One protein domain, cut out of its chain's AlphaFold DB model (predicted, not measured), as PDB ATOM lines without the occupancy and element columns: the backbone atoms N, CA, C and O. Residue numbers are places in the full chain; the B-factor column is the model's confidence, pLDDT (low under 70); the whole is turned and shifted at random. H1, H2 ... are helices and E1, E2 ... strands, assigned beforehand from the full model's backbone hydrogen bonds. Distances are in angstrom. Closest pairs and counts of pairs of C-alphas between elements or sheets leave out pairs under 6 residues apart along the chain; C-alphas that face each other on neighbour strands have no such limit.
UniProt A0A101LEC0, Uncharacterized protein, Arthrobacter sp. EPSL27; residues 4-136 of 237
ATOM      1  N   ALA A   4      37.771  -7.471  98.055       52.59
ATOM      2  CA  ALA A   4      37.439  -8.743  97.407       52.59
ATOM      3  C   ALA A   4      38.570  -9.262  96.495       52.59
ATOM      4  O   ALA A   4      38.822 -10.464  96.438       52.59
ATOM      5  N   THR A   5      39.295  -8.363  95.826       54.53
ATOM      6  CA  THR A   5      40.397  -8.699  94.908       54.53
ATOM      7  C   THR A   5      41.665  -9.117  95.659       54.53
ATOM      8  O   THR A   5      42.502  -9.838  95.127       54.53
ATOM      9  N   ALA A   6      41.789  -8.728  96.928       56.91
ATOM     10  CA  ALA A   6      42.905  -9.116  97.785       56.91
ATOM     11  C   ALA A   6      42.804 -10.560  98.318       56.91
ATOM     12  O   ALA A   6      43.753 -11.066  98.911       56.91
ATOM     13  N   ARG A   7      41.660 -11.232  98.118       60.19
ATOM     14  CA  ARG A   7      41.409 -12.602  98.604       60.19
ATOM     15  C   ARG A   7      41.844 -13.692  97.629       60.19
ATOM     16  O   ARG A   7      42.001 -14.837  98.045       60.19
ATOM     17  N   THR A   8      42.037 -13.352  96.356       70.00
ATOM     18  CA  THR A   8      42.608 -14.256  95.351       70.00
ATOM     19  C   THR A   8      44.116 -14.368  95.531       70.00
ATOM     20  O   THR A   8      44.802 -13.349  95.635       70.00
ATOM     21  N   THR A   9      44.624 -15.600  95.544       85.75
ATOM     22  CA  THR A   9      46.031 -15.910  95.817       85.75
ATOM     23  C   THR A   9      46.728 -16.523  94.611       85.75
ATOM     24  O   THR A   9      46.165 -17.393  93.954       85.75
ATOM     25  N   ASP A  10      47.970 -16.112  94.385       90.56
ATOM     26  CA  ASP A  10      48.959 -16.819  93.564       90.56
ATOM     27  C   ASP A  10      50.094 -17.316  94.480       90.56
ATOM     28  O   ASP A  10      49.977 -17.232  95.704       90.56
ATOM     29  N   PHE A  11      51.192 -17.831  93.918       89.44
ATOM     30  CA  PHE A  11      52.312 -18.367  94.699       89.44
ATOM     31  C   PHE A  11      53.672 -17.845  94.223       89.44
ATOM     32  O   PHE A  11      53.919 -17.705  93.021       89.44
ATOM     33  N   ILE A  12      54.571 -17.596  95.177       87.94
ATOM     34  CA  ILE A  12      56.015 -17.447  94.942       87.94
ATOM     35  C   ILE A  12      56.696 -18.602  95.680       87.94
ATOM     36  O   ILE A  12      56.780 -18.597  96.907       87.94
ATOM     37  N   GLY A  13      57.150 -19.612  94.936       86.44
ATOM     38  CA  GLY A  13      57.524 -20.892  95.543       86.44
ATOM     39  C   GLY A  13      56.285 -21.567  96.134       86.44
ATOM     40  O   GLY A  13      55.306 -21.767  95.419       86.44
ATOM     41  N   GLU A  14      56.317 -21.866  97.430       88.50
ATOM     42  CA  GLU A  14      55.190 -22.452  98.178       88.50
ATOM     43  C   GLU A  14      54.392 -21.402  98.975       88.50
ATOM     44  O   GLU A  14      53.350 -21.707  99.553       88.50
ATOM     45  N   GLU A  15      54.860 -20.151  99.002       90.56
ATOM     46  CA  GLU A  15      54.254 -19.087  99.803       90.56
ATOM     47  C   GLU A  15      53.082 -18.435  99.051       90.56
ATOM     48  O   GLU A  15      53.268 -17.961  97.920       90.56
ATOM     49  N   PRO A  16      51.882 -18.358  99.659       92.31
ATOM     50  CA  PRO A  16      50.745 -17.687  99.053       92.31
ATOM     51  C   PRO A  16      50.970 -16.173  99.031       92.31
ATOM     52  O   PRO A  16      51.355 -15.556 100.029       92.31
ATOM     53  N   VAL A  17      50.670 -15.562  97.890       92.19
ATOM     54  CA  VAL A  17      50.805 -14.123  97.643       92.19
ATOM     55  C   VAL A  17      49.530 -13.543  97.048       92.19
ATOM     56  O   VAL A  17      48.670 -14.280  96.571       92.19
ATOM     57  N   VAL A  18      49.394 -12.217  97.065       90.75
ATOM     58  CA  VAL A  18      48.284 -11.528  96.386       90.75
ATOM     59  C   VAL A  18      48.278 -11.913  94.905       90.75
ATOM     60  O   VAL A  18      49.335 -12.031  94.284       90.75
ATOM     61  N   SER A  19      47.099 -12.129  94.324       92.00
ATOM     62  CA  SER A  19      47.015 -12.551  92.928       92.00
ATOM     63  C   SER A  19      47.629 -11.537  91.957       92.00
ATOM     64  O   SER A  19      47.415 -10.326  92.054       92.00
ATOM     65  N   ILE A  20      48.327 -12.068  90.953       91.88
ATOM     66  CA  ILE A  20      48.884 -11.350  89.812       91.88
ATOM     67  C   ILE A  20      47.791 -10.550  89.107       91.88
ATOM     68  O   ILE A  20      47.981  -9.367  88.852       91.88
ATOM     69  N   ARG A  21      46.631 -11.164  88.834       90.31
ATOM     70  CA  ARG A  21      45.514 -10.501  88.139       90.31
ATOM     71  C   ARG A  21      44.943  -9.341  88.954       90.31
ATOM     72  O   ARG A  21      44.638  -8.293  88.395       90.31
ATOM     73  N   ALA A  22      44.836  -9.522  90.270       88.81
ATOM     74  CA  ALA A  22      44.329  -8.500  91.182       88.81
ATOM     75  C   ALA A  22      45.231  -7.259  91.208       88.81
ATOM     76  O   ALA A  22      44.753  -6.134  91.052       88.81
ATOM     77  N   LEU A  23      46.543  -7.471  91.364       91.56
ATOM     78  CA  LEU A  23      47.521  -6.385  91.332       91.56
ATOM     79  C   LEU A  23      47.613  -5.755  89.945       91.56
ATOM     80  O   LEU A  23      47.644  -4.533  89.850       91.56
ATOM     81  N   ALA A  24      47.616  -6.561  88.882       93.69
ATOM     82  CA  ALA A  24      47.683  -6.075  87.510       93.69
ATOM     83  C   ALA A  24      46.533  -5.119  87.188       93.69
ATOM     84  O   ALA A  24      46.790  -4.035  86.680       93.69
ATOM     85  N   ALA A  25      45.294  -5.461  87.555       91.44
ATOM     86  CA  ALA A  25      44.138  -4.592  87.345       91.44
ATOM     87  C   ALA A  25      44.260  -3.263  88.110       91.44
ATOM     88  O   ALA A  25      44.063  -2.196  87.533       91.44
ATOM     89  N   ALA A  26      44.646  -3.310  89.391       91.44
ATOM     90  CA  ALA A  26      44.822  -2.103  90.201       91.44
ATOM     91  C   ALA A  26      45.960  -1.203  89.681       91.44
ATOM     92  O   ALA A  26      45.855   0.024  89.712       91.44
ATOM     93  N   ILE A  27      47.050  -1.808  89.200       94.31
ATOM     94  CA  ILE A  27      48.196  -1.094  88.633       94.31
ATOM     95  C   ILE A  27      47.834  -0.507  87.274       94.31
ATOM     96  O   ILE A  27      48.096   0.672  87.061       94.31
ATOM     97  N   ALA A  28      47.201  -1.281  86.390       93.44
ATOM     98  CA  ALA A  28      46.741  -0.813  85.089       93.44
ATOM     99  C   ALA A  28      45.803   0.388  85.246       93.44
ATOM    100  O   ALA A  28      46.035   1.416  84.628       93.44
ATOM    101  N   GLU A  29      44.833   0.333  86.160       92.88
ATOM    102  CA  GLU A  29      43.936   1.460  86.443       92.88
ATOM    103  C   GLU A  29      44.699   2.715  86.914       92.88
ATOM    104  O   GLU A  29      44.438   3.833  86.458       92.88
ATOM    105  N   ALA A  30      45.670   2.548  87.816       92.12
ATOM    106  CA  ALA A  30      46.504   3.649  88.291       92.12
ATOM    107  C   ALA A  30      47.421   4.210  87.188       92.12
ATOM    108  O   ALA A  30      47.706   5.408  87.174       92.12
ATOM    109  N   MET A  31      47.888   3.360  86.275       93.25
ATOM    110  CA  MET A  31      48.706   3.739  85.127       93.25
ATOM    111  C   MET A  31      47.867   4.450  84.062       93.25
ATOM    112  O   MET A  31      48.251   5.528  83.627       93.25
ATOM    113  N   THR A  32      46.678   3.962  83.727       93.56
ATOM    114  CA  THR A  32      45.739   4.651  82.832       93.56
ATOM    115  C   THR A  32      45.448   6.069  83.321       93.56
ATOM    116  O   THR A  32      45.543   7.022  82.553       93.56
ATOM    117  N   ARG A  33      45.217   6.253  84.631       92.50
ATOM    118  CA  ARG A  33      45.036   7.588  85.238       92.50
ATOM    119  C   ARG A  33      46.254   8.508  85.113       92.50
ATOM    120  O   ARG A  33      46.108   9.722  85.191       92.50
ATOM    121  N   LYS A  34      47.449   7.947  84.932       91.06
ATOM    122  CA  LYS A  34      48.698   8.683  84.686       91.06
ATOM    123  C   LYS A  34      49.017   8.836  83.191       91.06
ATOM    124  O   LYS A  34      50.118   9.280  82.866       91.06
ATOM    125  N   GLY A  35      48.088   8.456  82.311       93.44
ATOM    126  CA  GLY A  35      48.222   8.567  80.861       93.44
ATOM    127  C   GLY A  35      48.993   7.422  80.211       93.44
ATOM    128  O   GLY A  35      49.565   7.615  79.153       93.44
ATOM    129  N   TYR A  36      49.095   6.238  80.812       94.62
ATOM    130  CA  TYR A  36      49.788   5.134  80.139       94.62
ATOM    131  C   TYR A  36      48.872   4.417  79.152       94.62
ATOM    132  O   TYR A  36      47.713   4.141  79.462       94.62
ATOM    133  N   SER A  37      49.426   4.077  77.994       94.94
ATOM    134  CA  SER A  37      48.723   3.385  76.913       94.94
ATOM    135  C   SER A  37      49.674   2.438  76.184       94.94
ATOM    136  O   SER A  37      50.898   2.585  76.257       94.94
ATOM    137  N   THR A  38      49.121   1.447  75.498       95.44
ATOM    138  CA  THR A  38      49.862   0.460  74.708       95.44
ATOM    139  C   THR A  38      49.671   0.678  73.218       95.44
ATOM    140  O   THR A  38      48.718   1.313  72.791       95.44
ATOM    141  N   TYR A  39      50.592   0.159  72.416       92.50
ATOM    142  CA  TYR A  39      50.427   0.032  70.972       92.50
ATOM    143  C   TYR A  39      50.924  -1.347  70.549       92.50
ATOM    144  O   TYR A  39      52.034  -1.729  70.937       92.50
ATOM    145  N   ASP A  40      50.118  -2.072  69.781       90.12
ATOM    146  CA  ASP A  40      50.501  -3.363  69.217       90.12
ATOM    147  C   ASP A  40      51.221  -3.153  67.881       90.12
ATOM    148  O   ASP A  40      50.676  -2.598  66.928       90.12
ATOM    149  N   ASP A  41      52.496  -3.522  67.834       82.81
ATOM    150  CA  ASP A  41      53.335  -3.417  66.646       82.81
ATOM    151  C   ASP A  41      53.321  -4.773  65.936       82.81
ATOM    152  O   ASP A  41      54.276  -5.546  66.055       82.81
ATOM    153  N   ASP A  42      52.233  -5.036  65.199       74.56
ATOM    154  CA  ASP A  42      51.985  -6.282  64.452       74.56
ATOM    155  C   ASP A  42      53.186  -6.709  63.591       74.56
ATOM    156  O   ASP A  42      53.465  -7.892  63.413       74.56
ATOM    157  N   TYR A  43      53.936  -5.739  63.056       68.94
ATOM    158  CA  TYR A  43      55.094  -6.000  62.203       68.94
ATOM    159  C   TYR A  43      56.289  -6.571  62.978       68.94
ATOM    160  O   TYR A  43      57.063  -7.361  62.438       68.94
ATOM    161  N   ASN A  44      56.472  -6.145  64.230       69.25
ATOM    162  CA  ASN A  44      57.590  -6.563  65.077       69.25
ATOM    163  C   ASN A  44      57.167  -7.516  66.206       69.25
ATOM    164  O   ASN A  44      57.999  -7.783  67.077       69.25
ATOM    165  N   ASP A  45      55.912  -7.982  66.202       76.62
ATOM    166  CA  ASP A  45      55.320  -8.888  67.197       76.62
ATOM    167  C   ASP A  45      55.623  -8.438  68.638       76.62
ATOM    168  O   ASP A  45      56.193  -9.160  69.465       76.62
ATOM    169  N   ARG A  46      55.358  -7.156  68.923       83.12
ATOM    170  CA  ARG A  46      55.672  -6.552  70.224       83.12
ATOM    171  C   ARG A  46      54.645  -5.509  70.640       83.12
ATOM    172  O   ARG A  46      54.271  -4.636  69.870       83.12
ATOM    173  N   ILE A  47      54.343  -5.494  71.934       86.56
ATOM    174  CA  ILE A  47      53.529  -4.440  72.544       86.56
ATOM    175  C   ILE A  47      54.448  -3.348  73.092       86.56
ATOM    176  O   ILE A  47      55.277  -3.590  73.978       86.56
ATOM    177  N   LEU A  48      54.289  -2.138  72.568       92.19
ATOM    178  CA  LEU A  48      54.948  -0.928  73.044       92.19
ATOM    179  C   LEU A  48      54.109  -0.272  74.141       92.19
ATOM    180  O   LEU A  48      52.887  -0.346  74.119       92.19
ATOM    181  N   VAL A  49      54.768   0.384  75.096       93.62
ATOM    182  CA  VAL A  49      54.107   1.150  76.159       93.62
ATOM    183  C   VAL A  49      54.550   2.599  76.063       93.62
ATOM    184  O   VAL A  49      55.746   2.887  75.962       93.62
ATOM    185  N   TYR A  50      53.588   3.504  76.139       94.62
ATOM    186  CA  TYR A  50      53.801   4.939  76.134       94.62
ATOM    187  C   TYR A  50      53.181   5.567  77.374       94.62
ATOM    188  O   TYR A  50      52.164   5.098  77.884       94.62
ATOM    189  N   ARG A  51      53.787   6.651  77.849       93.44
ATOM    190  CA  ARG A  51      53.098   7.652  78.657       93.44
ATOM    191  C   ARG A  51      52.654   8.753  77.705       93.44
ATOM    192  O   ARG A  51      53.483   9.324  77.007       93.44
ATOM    193  N   THR A  52      51.361   9.014  77.672       87.44
ATOM    194  CA  THR A  52      50.697  10.054  76.892       87.44
ATOM    195  C   THR A  52      50.485  11.304  77.757       87.44
ATOM    196  O   THR A  52      50.655  11.269  78.981       87.44
ATOM    197  N   GLY A  53      50.181  12.434  77.118       83.56
ATOM    198  CA  GLY A  53      50.069  13.753  77.753       83.56
ATOM    199  C   GLY A  53      51.147  14.729  77.278       83.56
ATOM    200  O   GLY A  53      51.739  14.533  76.221       83.56
ATOM    201  N   ASP A  54      51.406  15.771  78.070       78.69
ATOM    202  CA  ASP A  54      52.217  16.935  77.658       78.69
ATOM    203  C   ASP A  54      53.698  16.620  77.385       78.69
ATOM    204  O   ASP A  54      54.361  17.319  76.623       78.69
ATOM    205  N   ALA A  55      54.224  15.569  78.012       83.25
ATOM    206  CA  ALA A  55      55.583  15.079  77.810       83.25
ATOM    207  C   ALA A  55      55.515  13.585  77.482       83.25
ATOM    208  O   ALA A  55      55.681  12.754  78.386       83.25
ATOM    209  N   PRO A  56      55.185  13.234  76.226       89.94
ATOM    210  CA  PRO A  56      55.050  11.847  75.851       89.94
ATOM    211  C   PRO A  56      56.404  11.146  75.941       89.94
ATOM    212  O   PRO A  56      57.449  11.724  75.649       89.94
ATOM    213  N   GLU A  57      56.386   9.891  76.374       92.44
ATOM    214  CA  GLU A  57      57.592   9.103  76.636       92.44
ATOM    215  C   GLU A  57      57.344   7.653  76.222       92.44
ATOM    216  O   GLU A  57      56.299   7.077  76.540       92.44
ATOM    217  N   LYS A  58      58.315   7.039  75.541       93.06
ATOM    218  CA  LYS A  58      58.312   5.594  75.303       93.06
ATOM    219  C   LYS A  58      58.899   4.892  76.517       93.06
ATOM    220  O   LYS A  58      60.039   5.150  76.880       93.06
ATOM    221  N   ILE A  59      58.146   3.956  77.080       93.69
ATOM    222  CA  ILE A  59      58.533   3.218  78.278       93.69
ATOM    223  C   ILE A  59      59.130   1.877  77.866       93.69
ATOM    224  O   ILE A  59      58.513   1.081  77.153       93.69
ATOM    225  N   THR A  60      60.347   1.605  78.317       91.25
ATOM    226  CA  THR A  60      61.000   0.312  78.108       91.25
ATOM    227  C   THR A  60      60.414  -0.767  79.019       91.25
ATOM    228  O   THR A  60      59.832  -0.492  80.068       91.25
ATOM    229  N   VAL A  61      60.629  -2.039  78.665       88.56
ATOM    230  CA  VAL A  61      60.209  -3.184  79.498       88.56
ATOM    231  C   VAL A  61      60.802  -3.100  80.909       88.56
ATOM    232  O   VAL A  61      60.116  -3.391  81.888       88.56
ATOM    233  N   ARG A  62      62.063  -2.668  81.027       90.12
ATOM    234  CA  ARG A  62      62.738  -2.512  82.319       90.12
ATOM    235  C   ARG A  62      62.079  -1.425  83.165       90.12
ATOM    236  O   ARG A  62      61.753  -1.674  84.319       90.12
ATOM    237  N   GLU A  63      61.819  -0.257  82.582       93.38
ATOM    238  CA  GLU A  63      61.135   0.836  83.285       93.38
ATOM    239  C   GLU A  63      59.714   0.447  83.690       93.38
ATOM    240  O   GLU A  63      59.274   0.789  84.785       93.38
ATOM    241  N   MET A  64      59.004  -0.307  82.845       91.88
ATOM    242  CA  MET A  64      57.689  -0.851  83.181       91.88
ATOM    243  C   MET A  64      57.767  -1.767  84.409       91.88
ATOM    244  O   MET A  64      56.962  -1.632  85.330       91.88
ATOM    245  N   GLN A  65      58.751  -2.670  84.466       91.12
ATOM    246  CA  GLN A  65      58.954  -3.558  85.615       91.12
ATOM    247  C   GLN A  65      59.324  -2.790  86.890       91.12
ATOM    248  O   GLN A  65      58.762  -3.074  87.948       91.12
ATOM    249  N   ASP A  66      60.207  -1.794  86.797       91.62
ATOM    250  CA  ASP A  66      60.618  -0.973  87.941       91.62
ATOM    251  C   ASP A  66      59.438  -0.152  88.491       91.62
ATOM    252  O   ASP A  66      59.172  -0.161  89.699       91.62
ATOM    253  N   ARG A  67      58.658   0.485  87.604       93.38
ATOM    254  CA  ARG A  67      57.438   1.227  87.971       93.38
ATOM    255  C   ARG A  67      56.371   0.296  88.557       93.38
ATOM    256  O   ARG A  67      55.764   0.635  89.572       93.38
ATOM    257  N   THR A  68      56.186  -0.892  87.977       93.06
ATOM    258  CA  THR A  68      55.259  -1.915  88.493       93.06
ATOM    259  C   THR A  68      55.683  -2.376  89.883       93.06
ATOM    260  O   THR A  68      54.852  -2.428  90.784       93.06
ATOM    261  N   ARG A  69      56.972  -2.656  90.108       93.19
ATOM    262  CA  ARG A  69      57.484  -3.056  91.425       93.19
ATOM    263  C   ARG A  69      57.186  -2.001  92.485       93.19
ATOM    264  O   ARG A  69      56.692  -2.345  93.556       93.19
ATOM    265  N   ALA A  70      57.466  -0.733  92.184       93.44
ATOM    266  CA  ALA A  70      57.172   0.371  93.091       93.44
ATOM    267  C   ALA A  70      55.666   0.477  93.386       93.44
ATOM    268  O   ALA A  70      55.276   0.637  94.543       93.44
ATOM    269  N   ALA A  71      54.819   0.319  92.364       93.00
ATOM    270  CA  ALA A  71      53.367   0.329  92.520       93.00
ATOM    271  C   ALA A  71      52.860  -0.844  93.375       93.00
ATOM    272  O   ALA A  71      52.027  -0.627  94.252       93.00
ATOM    273  N   ILE A  72      53.392  -2.057  93.182       93.19
ATOM    274  CA  ILE A  72      53.071  -3.219  94.020       93.19
ATOM    275  C   ILE A  72      53.380  -2.901  95.486       93.19
ATOM    276  O   ILE A  72      52.505  -3.037  96.333       93.19
ATOM    277  N   LEU A  73      54.597  -2.438  95.794       94.12
ATOM    278  CA  LEU A  73      54.995  -2.147  97.175       94.12
ATOM    279  C   LEU A  73      54.100  -1.084  97.829       94.12
ATOM    280  O   LEU A  73      53.704  -1.255  98.980       94.12
ATOM    281  N   ALA A  74      53.731  -0.034  97.091       92.00
ATOM    282  CA  ALA A  74      52.811   0.992  97.578       92.00
ATOM    283  C   ALA A  74      51.403   0.430  97.848       92.00
ATOM    284  O   ALA A  74      50.855   0.633  98.930       92.00
ATOM    285  N   ILE A  75      50.843  -0.336  96.903       91.06
ATOM    286  CA  ILE A  75      49.518  -0.960  97.049       91.06
ATOM    287  C   ILE A  75      49.495  -1.902  98.255       91.06
ATOM    288  O   ILE A  75      48.540  -1.884  99.032       91.06
ATOM    289  N   LEU A  76      50.537  -2.716  98.435       92.56
ATOM    290  CA  LEU A  76      50.625  -3.652  99.554       92.56
ATOM    291  C   LEU A  76      50.746  -2.920 100.895       92.56
ATOM    292  O   LEU A  76      50.046  -3.288 101.832       92.56
ATOM    293  N   ALA A  77      51.551  -1.857 100.976       90.56
ATOM    294  CA  ALA A  77      51.695  -1.055 102.191       90.56
ATOM    295  C   ALA A  77      50.380  -0.383 102.626       90.56
ATOM    296  O   ALA A  77      50.113  -0.267 103.821       90.56
ATOM    297  N   ASP A  78      49.537   0.036 101.680       87.75
ATOM    298  CA  ASP A  78      48.203   0.547 102.004       87.75
ATOM    299  C   ASP A  78      47.222  -0.571 102.363       87.75
ATOM    300  O   ASP A  78      46.395  -0.409 103.259       87.75
ATOM    301  N   THR A  79      47.349  -1.734 101.728       87.50
ATOM    302  CA  THR A  79      46.519  -2.912 102.027       87.50
ATOM    303  C   THR A  79      46.808  -3.481 103.418       87.50
ATOM    304  O   THR A  79      45.910  -3.972 104.091       87.50
ATOM    305  N   GLU A  80      48.043  -3.376 103.906       88.00
ATOM    306  CA  GLU A  80      48.412  -3.785 105.267       88.00
ATOM    307  C   GLU A  80      47.633  -3.031 106.355       88.00
ATOM    308  O   GLU A  80      47.454  -3.573 107.448       88.00
ATOM    309  N   LYS A  81      47.150  -1.818 106.053       86.94
ATOM    310  CA  LYS A  81      46.399  -0.951 106.973       86.94
ATOM    311  C   LYS A  81      44.899  -1.268 107.021       86.94
ATOM    312  O   LYS A  81      44.174  -0.591 107.740       86.94
ATOM    313  N   THR A  82      44.411  -2.236 106.242       83.25
ATOM    314  CA  THR A  82      42.987  -2.608 106.248       83.25
ATOM    315  C   THR A  82      42.627  -3.452 107.471       83.25
ATOM    316  O   THR A  82      43.433  -4.283 107.889       83.25
ATOM    317  N   ASP A  83      41.381  -3.354 107.941       80.31
ATOM    318  CA  ASP A  83      40.870  -4.141 109.077       80.31
ATOM    319  C   ASP A  83      40.722  -5.653 108.785       80.31
ATOM    320  O   ASP A  83      40.601  -6.466 109.704       80.31
ATOM    321  N   ASP A  84      40.753  -6.073 107.513       86.19
ATOM    322  CA  ASP A  84      40.708  -7.492 107.129       86.19
ATOM    323  C   ASP A  84      42.067  -8.165 107.402       86.19
ATOM    324  O   ASP A  84      43.031  -8.045 106.638       86.19
ATOM    325  N   THR A  85      42.131  -8.916 108.503       84.81
ATOM    326  CA  THR A  85      43.344  -9.592 108.992       84.81
ATOM    327  C   THR A  85      43.945 -10.579 107.991       84.81
ATOM    328  O   THR A  85      45.173 -10.695 107.907       84.81
ATOM    329  N   ARG A  86      43.119 -11.277 107.199       85.31
ATOM    330  CA  ARG A  86      43.598 -12.228 106.184       85.31
ATOM    331  C   ARG A  86      44.278 -11.484 105.041       85.31
ATOM    332  O   ARG A  86      45.375 -11.860 104.628       85.31
ATOM    333  N   THR A  87      43.634 -10.423 104.568       85.00
ATOM    334  CA  THR A  87      44.137  -9.557 103.497       85.00
ATOM    335  C   THR A  87      45.427  -8.844 103.911       85.00
ATOM    336  O   THR A  87      46.417  -8.891 103.179       85.00
ATOM    337  N   SER A  88      45.465  -8.277 105.121       88.12
ATOM    338  CA  SER A  88      46.656  -7.618 105.674       88.12
ATOM    339  C   SER A  88      47.841  -8.587 105.807       88.12
ATOM    340  O   SER A  88      48.962  -8.266 105.400       88.12
ATOM    341  N   ARG A  89      47.610  -9.821 106.289       89.00
ATOM    342  CA  ARG A  89      48.659 -10.855 106.373       89.00
ATOM    343  C   ARG A  89      49.211 -11.224 104.996       89.00
ATOM    344  O   ARG A  89      50.428 -11.302 104.839       89.00
ATOM    345  N   LEU A  90      48.340 -11.444 104.010       90.69
ATOM    346  CA  LEU A  90      48.750 -11.799 102.650       90.69
ATOM    347  C   LEU A  90      49.556 -10.673 101.987       90.69
ATOM    348  O   LEU A  90      50.575 -10.935 101.341       90.69
ATOM    349  N   ALA A  91      49.134  -9.421 102.186       90.62
ATOM    350  CA  ALA A  91      49.850  -8.254 101.690       90.62
ATOM    351  C   ALA A  91      51.263  -8.167 102.286       90.62
ATOM    352  O   ALA A  91      52.235  -8.049 101.536       90.62
ATOM    353  N   ARG A  92      51.386  -8.364 103.606       92.31
ATOM    354  CA  ARG A  92      52.671  -8.383 104.318       92.31
ATOM    355  C   ARG A  92      53.600  -9.491 103.836       92.31
ATOM    356  O   ARG A  92      54.784  -9.243 103.614       92.31
ATOM    357  N   THR A  93      53.080 -10.706 103.641       92.25
ATOM    358  CA  THR A  93      53.863 -11.820 103.082       92.25
ATOM    359  C   THR A  93      54.372 -11.470 101.687       92.25
ATOM    360  O   THR A  93      55.574 -11.543 101.442       92.25
ATOM    361  N   THR A  94      53.483 -11.021 100.797       92.62
ATOM    362  CA  THR A  94      53.832 -10.658  99.412       92.62
ATOM    363  C   THR A  94      54.904  -9.568  99.381       92.62
ATOM    364  O   THR A  94      55.911  -9.700  98.685       92.62
ATOM    365  N   ARG A  95      54.733  -8.518 100.192       94.00
ATOM    366  CA  ARG A  95      55.674  -7.401 100.300       94.00
ATOM    367  C   ARG A  95      57.048  -7.876 100.764       94.00
ATOM    368  O   ARG A  95      58.038  -7.600 100.089       94.00
ATOM    369  N   ARG A  96      57.099  -8.654 101.852       95.00
ATOM    370  CA  ARG A  96      58.340  -9.226 102.398       95.00
ATOM    371  C   ARG A  96      59.102 -10.028 101.342       95.00
ATOM    372  O   ARG A  96      60.304  -9.836 101.195       95.00
ATOM    373  N   LEU A  97      58.418 -10.893 100.586       93.19
ATOM    374  CA  LEU A  97      59.050 -11.724  99.553       93.19
ATOM    375  C   LEU A  97      59.656 -10.883  98.415       93.19
ATOM    376  O   LEU A  97      60.751 -11.184  97.935       93.19
ATOM    377  N   ILE A  98      58.975  -9.805  98.006       92.62
ATOM    378  CA  ILE A  98      59.451  -8.877  96.966       92.62
ATOM    379  C   ILE A  98      60.634  -8.031  97.457       92.62
ATOM    380  O   ILE A  98      61.582  -7.794  96.698       92.62
ATOM    381  N   GLU A  99      60.595  -7.561  98.705       93.12
ATOM    382  CA  GLU A  99      61.672  -6.776  99.322       93.12
ATOM    383  C   GLU A  99      62.933  -7.628  99.525       93.12
ATOM    384  O   GLU A  99      64.022  -7.218  99.122       93.12
ATOM    385  N   GLN A 100      62.777  -8.850 100.042       91.12
ATOM    386  CA  GLN A 100      63.867  -9.808 100.270       91.12
ATOM    387  C   GLN A 100      64.405 -10.452  98.984       91.12
ATOM    388  O   GLN A 100      65.393 -11.179  99.038       91.12
ATOM    389  N   ARG A 101      63.783 -10.182  97.826       86.31
ATOM    390  CA  ARG A 101      64.169 -10.737  96.516       86.31
ATOM    391  C   ARG A 101      64.248 -12.268  96.526       86.31
ATOM    392  O   ARG A 101      65.162 -12.845  95.941       86.31
ATOM    393  N   VAL A 102      63.283 -12.917  97.181       87.69
ATOM    394  CA  VAL A 102      63.193 -14.385  97.231       87.69
ATOM    395  C   VAL A 102      63.141 -14.956  95.812       87.69
ATOM    396  O   VAL A 102      62.634 -14.313  94.887       87.69
ATOM    397  N   PHE A 103      63.678 -16.163  95.626       86.12
ATOM    398  CA  PHE A 103      63.635 -16.860  94.344       86.12
ATOM    399  C   PHE A 103      62.206 -16.867  93.771       86.12
ATOM    400  O   PHE A 103      61.246 -17.206  94.457       86.12
ATOM    401  N   GLY A 104      62.057 -16.434  92.517       86.94
ATOM    402  CA  GLY A 104      60.754 -16.290  91.858       86.94
ATOM    403  C   GLY A 104      60.061 -14.931  92.038       86.94
ATOM    404  O   GLY A 104      59.176 -14.620  91.244       86.94
ATOM    405  N   ALA A 105      60.490 -14.070  92.969       89.56
ATOM    406  CA  ALA A 105      59.875 -12.752  93.170       89.56
ATOM    407  C   ALA A 105      60.030 -11.825  91.953       89.56
ATOM    408  O   ALA A 105      59.097 -11.113  91.587       89.56
ATOM    409  N   GLN A 106      61.180 -11.864  91.273       90.31
ATOM    410  CA  GLN A 106      61.379 -11.091  90.041       90.31
ATOM    411  C   GLN A 106      60.466 -11.580  88.908       90.31
ATOM    412  O   GLN A 106      59.882 -10.766  88.198       90.31
ATOM    413  N   ASN A 107      60.296 -12.899  88.769       92.50
ATOM    414  CA  ASN A 107      59.379 -13.484  87.789       92.50
ATOM    415  C   ASN A 107      57.923 -13.111  88.101       92.50
ATOM    416  O   ASN A 107      57.161 -12.772  87.202       92.50
ATOM    417  N   TYR A 108      57.546 -13.114  89.379       92.69
ATOM    418  CA  TYR A 108      56.237 -12.648  89.822       92.69
ATOM    419  C   TYR A 108      55.988 -11.184  89.426       92.69
ATOM    420  O   TYR A 108      54.980 -10.893  88.786       92.69
ATOM    421  N   VAL A 109      56.931 -10.275  89.704       93.75
ATOM    422  CA  VAL A 109      56.828  -8.862  89.289       93.75
ATOM    423  C   VAL A 109      56.734  -8.733  87.767       93.75
ATOM    424  O   VAL A 109      55.913  -7.965  87.274       93.75
ATOM    425  N   ALA A 110      57.525  -9.502  87.014       92.56
ATOM    426  CA  ALA A 110      57.479  -9.494  85.554       92.56
ATOM    427  C   ALA A 110      56.112  -9.948  85.013       92.56
ATOM    428  O   ALA A 110      55.583  -9.324  84.096       92.56
ATOM    429  N   LYS A 111      55.504 -10.980  85.614       92.88
ATOM    430  CA  LYS A 111      54.152 -11.443  85.264       92.88
ATOM    431  C   LYS A 111      53.078 -10.409  85.591       92.88
ATOM    432  O   LYS A 111      52.178 -10.211  84.782       92.88
ATOM    433  N   VAL A 112      53.180  -9.726  86.735       94.31
ATOM    434  CA  VAL A 112      52.275  -8.613  87.078       94.31
ATOM    435  C   VAL A 112      52.425  -7.471  86.077       94.31
ATOM    436  O   VAL A 112      51.420  -6.949  85.613       94.31
ATOM    437  N   ALA A 113      53.656  -7.114  85.699       93.88
ATOM    438  CA  ALA A 113      53.916  -6.050  84.731       93.88
ATOM    439  C   ALA A 113      53.347  -6.381  83.342       93.88
ATOM    440  O   ALA A 113      52.724  -5.522  82.722       93.88
ATOM    441  N   ALA A 114      53.522  -7.622  82.876       91.06
ATOM    442  CA  ALA A 114      52.952  -8.093  81.615       91.06
ATOM    443  C   ALA A 114      51.415  -8.069  81.649       91.06
ATOM    444  O   ALA A 114      50.796  -7.464  80.782       91.06
ATOM    445  N   ALA A 115      50.803  -8.620  82.700       92.75
ATOM    446  CA  ALA A 115      49.351  -8.603  82.848       92.75
ATOM    447  C   ALA A 115      48.784  -7.178  82.990       92.75
ATOM    448  O   ALA A 115      47.699  -6.904  82.493       92.75
ATOM    449  N   ALA A 116      49.499  -6.261  83.654       92.62
ATOM    450  CA  ALA A 116      49.085  -4.864  83.760       92.62
ATOM    451  C   ALA A 116      49.164  -4.155  82.402       92.62
ATOM    452  O   ALA A 116      48.249  -3.417  82.056       92.62
ATOM    453  N   ARG A 117      50.228  -4.407  81.626       93.62
ATOM    454  CA  ARG A 117      50.385  -3.899  80.255       93.62
ATOM    455  C   ARG A 117      49.214  -4.324  79.374       93.62
ATOM    456  O   ARG A 117      48.660  -3.482  78.683       93.62
ATOM    457  N   ASP A 118      48.829  -5.594  79.425       91.69
ATOM    458  CA  ASP A 118      47.763  -6.140  78.575       91.69
ATOM    459  C   ASP A 118      46.369  -5.569  78.920       91.69
ATOM    460  O   ASP A 118      45.424  -5.727  78.153       91.69
ATOM    461  N   LEU A 119      46.235  -4.888  80.066       93.25
ATOM    462  CA  LEU A 119      45.017  -4.197  80.505       93.25
ATOM    463  C   LEU A 119      45.039  -2.683  80.234       93.25
ATOM    464  O   LEU A 119      44.060  -2.000  80.543       93.25
ATOM    465  N   LEU A 120      46.143  -2.134  79.719       93.25
ATOM    466  CA  LEU A 120      46.216  -0.715  79.378       93.25
ATOM    467  C   LEU A 120      45.382  -0.408  78.123       93.25
ATOM    468  O   LEU A 120      45.217  -1.277  77.265       93.25
ATOM    469  N   PRO A 121      44.875   0.832  77.984       94.31
ATOM    470  CA  PRO A 121      44.210   1.271  76.764       94.31
ATOM    471  C   PRO A 121      45.140   1.144  75.559       94.31
ATOM    472  O   PRO A 121      46.286   1.596  75.620       94.31
ATOM    473  N   MET A 122      44.623   0.576  74.473       93.00
ATOM    474  CA  MET A 122      45.332   0.473  73.203       93.00
ATOM    475  C   MET A 122      45.182   1.774  72.412       93.00
ATOM    476  O   MET A 122      44.074   2.290  72.271       93.00
ATOM    477  N   LEU A 123      46.293   2.280  71.896       91.81
ATOM    478  CA  LEU A 123      46.350   3.404  70.975       91.81
ATOM    479  C   LEU A 123      46.001   2.947  69.560       91.81
ATOM    480  O   LEU A 123      46.371   1.852  69.134       91.81
ATOM    481  N   SER A 124      45.360   3.833  68.811       89.81
ATOM    482  CA  SER A 124      45.277   3.734  67.356       89.81
ATOM    483  C   SER A 124      46.637   3.991  66.691       89.81
ATOM    484  O   SER A 124      47.555   4.557  67.293       89.81
ATOM    485  N   GLU A 125      46.765   3.605  65.419       84.06
ATOM    486  CA  GLU A 125      47.956   3.899  64.608       84.06
ATOM    487  C   GLU A 125      48.212   5.413  64.503       84.06
ATOM    488  O   GLU A 125      49.350   5.858  64.655       84.06
ATOM    489  N   GLU A 126      47.150   6.212  64.348       84.75
ATOM    490  CA  GLU A 126      47.231   7.677  64.283       84.75
ATOM    491  C   GLU A 126      47.775   8.285  65.587       84.75
ATOM    492  O   GLU A 126      48.671   9.133  65.560       84.75
ATOM    493  N   GLU A 127      47.286   7.827  66.744       89.19
ATOM    494  CA  GLU A 127      47.769   8.283  68.053       89.19
ATOM    495  C   GLU A 127      49.217   7.852  68.307       89.19
ATOM    496  O   GLU A 127      50.022   8.633  68.822       89.19
ATOM    497  N   HIS A 128      49.570   6.623  67.924       89.06
ATOM    498  CA  HIS A 128      50.936   6.121  68.022       89.06
ATOM    499  C   HIS A 128      51.913   6.959  67.188       89.06
ATOM    500  O   HIS A 128      52.982   7.326  67.687       89.06
ATOM    501  N   ASP A 129      51.552   7.306  65.952       85.88
ATOM    502  CA  ASP A 129      52.382   8.152  65.099       85.88
ATOM    503  C   ASP A 129      52.521   9.575  65.653       85.88
ATOM    504  O   ASP A 129      53.637  10.102  65.684       85.88
ATOM    505  N   ALA A 130      51.440  10.163  66.176       86.50
ATOM    506  CA  ALA A 130      51.481  11.474  66.824       86.50
ATOM    507  C   ALA A 130      52.398  11.481  68.061       86.50
ATOM    508  O   ALA A 130      53.232  12.373  68.225       86.50
ATOM    509  N   ILE A 131      52.306  10.452  68.913       88.38
ATOM    510  CA  ILE A 131      53.178  10.277  70.084       88.38
ATOM    511  C   ILE A 131      54.634  10.085  69.653       88.38
ATOM    512  O   ILE A 131      55.543  10.659  70.257       88.38
ATOM    513  N   ARG A 132      54.881   9.311  68.594       87.00
ATOM    514  CA  ARG A 132      56.227   9.093  68.059       87.00
ATOM    515  C   ARG A 132      56.842  10.382  67.510       87.00
ATOM    516  O   ARG A 132      58.030  10.614  67.745       87.00
ATOM    517  N   GLU A 133      56.056  11.206  66.816       83.00
ATOM    518  CA  GLU A 133      56.471  12.535  66.343       83.00
ATOM    519  C   GLU A 133      56.765  13.478  67.519       83.00
ATOM    520  O   GLU A 133      57.759  14.201  67.494       83.00
ATOM    521  N   ALA A 134      55.965  13.421  68.586       84.44
ATOM    522  CA  ALA A 134      56.160  14.246  69.774       84.44
ATOM    523  C   ALA A 134      57.377  13.829  70.629       84.44
ATOM    524  O   ALA A 134      58.071  14.699  71.148       84.44
ATOM    525  N   ILE A 135      57.667  12.525  70.762       84.19
ATOM    526  CA  ILE A 135      58.842  11.999  71.496       84.19
ATOM    527  C   ILE A 135      60.144  12.306  70.756       84.19
ATOM    528  O   ILE A 135      61.157  12.632  71.372       84.19
ATOM    529  N   ASN A 136      60.124  12.188  69.428       74.00
ATOM    530  CA  ASN A 136      61.245  12.541  68.570       74.00
ATOM    531  C   ASN A 136      60.854  13.737  67.701       74.00
ATOM    532  O   ASN A 136      60.655  13.550  66.493       74.00
TER     533      ASN A 136
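This is residues 4 to 136 of the 237 residues of an uncharacterized protein of Arthrobacter sp. EPSL27 (UniProt A0A101LEC0). An elongated body has H1, H2 and H4 crossing one another in its middle; at one end H3 packs on the small hairpin E1 and E2, and at the other end stands the three-stranded sheet E3, E4, E5. H5 covers a face of that sheet and touches no other helix. The printed part has 133 residues, with five named helices and five named strands in the order E1 E2 H1 E3 E4 E5 H2 H3 H4 H5. Both sheets, E1 - E2 and E3 - E4 - E5, are antiparallel, and the class is mixed, helices and strands. The whole is compact, with a radius of gyration of the C-alphas of 16.1 A, and spans 49 by 28 by 21 A.

E1, residues 9 to 12, begins at C-alpha 9, (46.031, -15.910, 95.817), and measures 10.1 A; E2, residues 15 to 18, measures 10.2 A. H1, residues 20 to 32, is 17.7 A long. E3, residues 36 to 41, E4, residues 46 to 51, and E5, residues 57 to 59, measure 16.4 A, 16.7 A and 6.2 A. H2, residues 61 to 79, starts at (60.209, -3.184, 79.498) and is 26.4 A long. H3, residues 85 to 99, measures 20.9 A, and H4, residues 105 to 117, 18.3 A. H5, residues 125 to 135, is 15.2 A long and ends at C-alpha 135, (58.842, 11.999, 71.496).

H2 and H4 are the hubs, touching three helices each. They touch at Gln 65 and Ala 113, closest C-alphas 5.7 A apart, about perpendicular at 81 degrees. H1 touches H4 at a steep tilt of 51 degrees, the same way, with C-alphas 24 and 116 closest at 4.2 A. H1 touches H2 with residues 23 to 27 alone; C-alphas 27 and 71 are closest at 6.6 A. H2 and H3 form a helical hairpin at a shallow tilt of 34 degrees, only just short of steep, with C-alphas 76 and 91 closest at 5.1 A. H3 and H4 only just touch, only at the corner, with 3 pairs of C-alphas within 8 A; the closest, 98 and 105, are 5.4 A apart. The closest C-alphas of E2 and H3, Val 17 and Thr 94, are 4.9 A apart. In the hairpin E1 and E2, N 10 and O 17 are 2.9 A apart, within hydrogen-bond range. E3, E4 and E5 make a meander, each strand the antiparallel neighbour of the one before; N 39 and O 48 are 2.9 A apart, as are N 51 and O 57. H5 and this sheet make two layers, a helix on one face of a sheet, at a height over the sheet of 9.1 A. H5 runs slantwise to the strands, at 52 degrees to E4 on the local plane. H1, H2 and H4 only graze the sheet. In H1, H2, H3, H4 and H5 every O i to N i+4 pair is within hydrogen-bond range.

The two C-alphas farthest apart, those of Thr 85 and Glu 133, are 49.8 A apart. The printed part has no cut and no long link; H4 to H5 is short, and the other links are tight. The mean pLDDT of the printed part is 88.5, with residues 4 to 7 and 43 to 44 under 70.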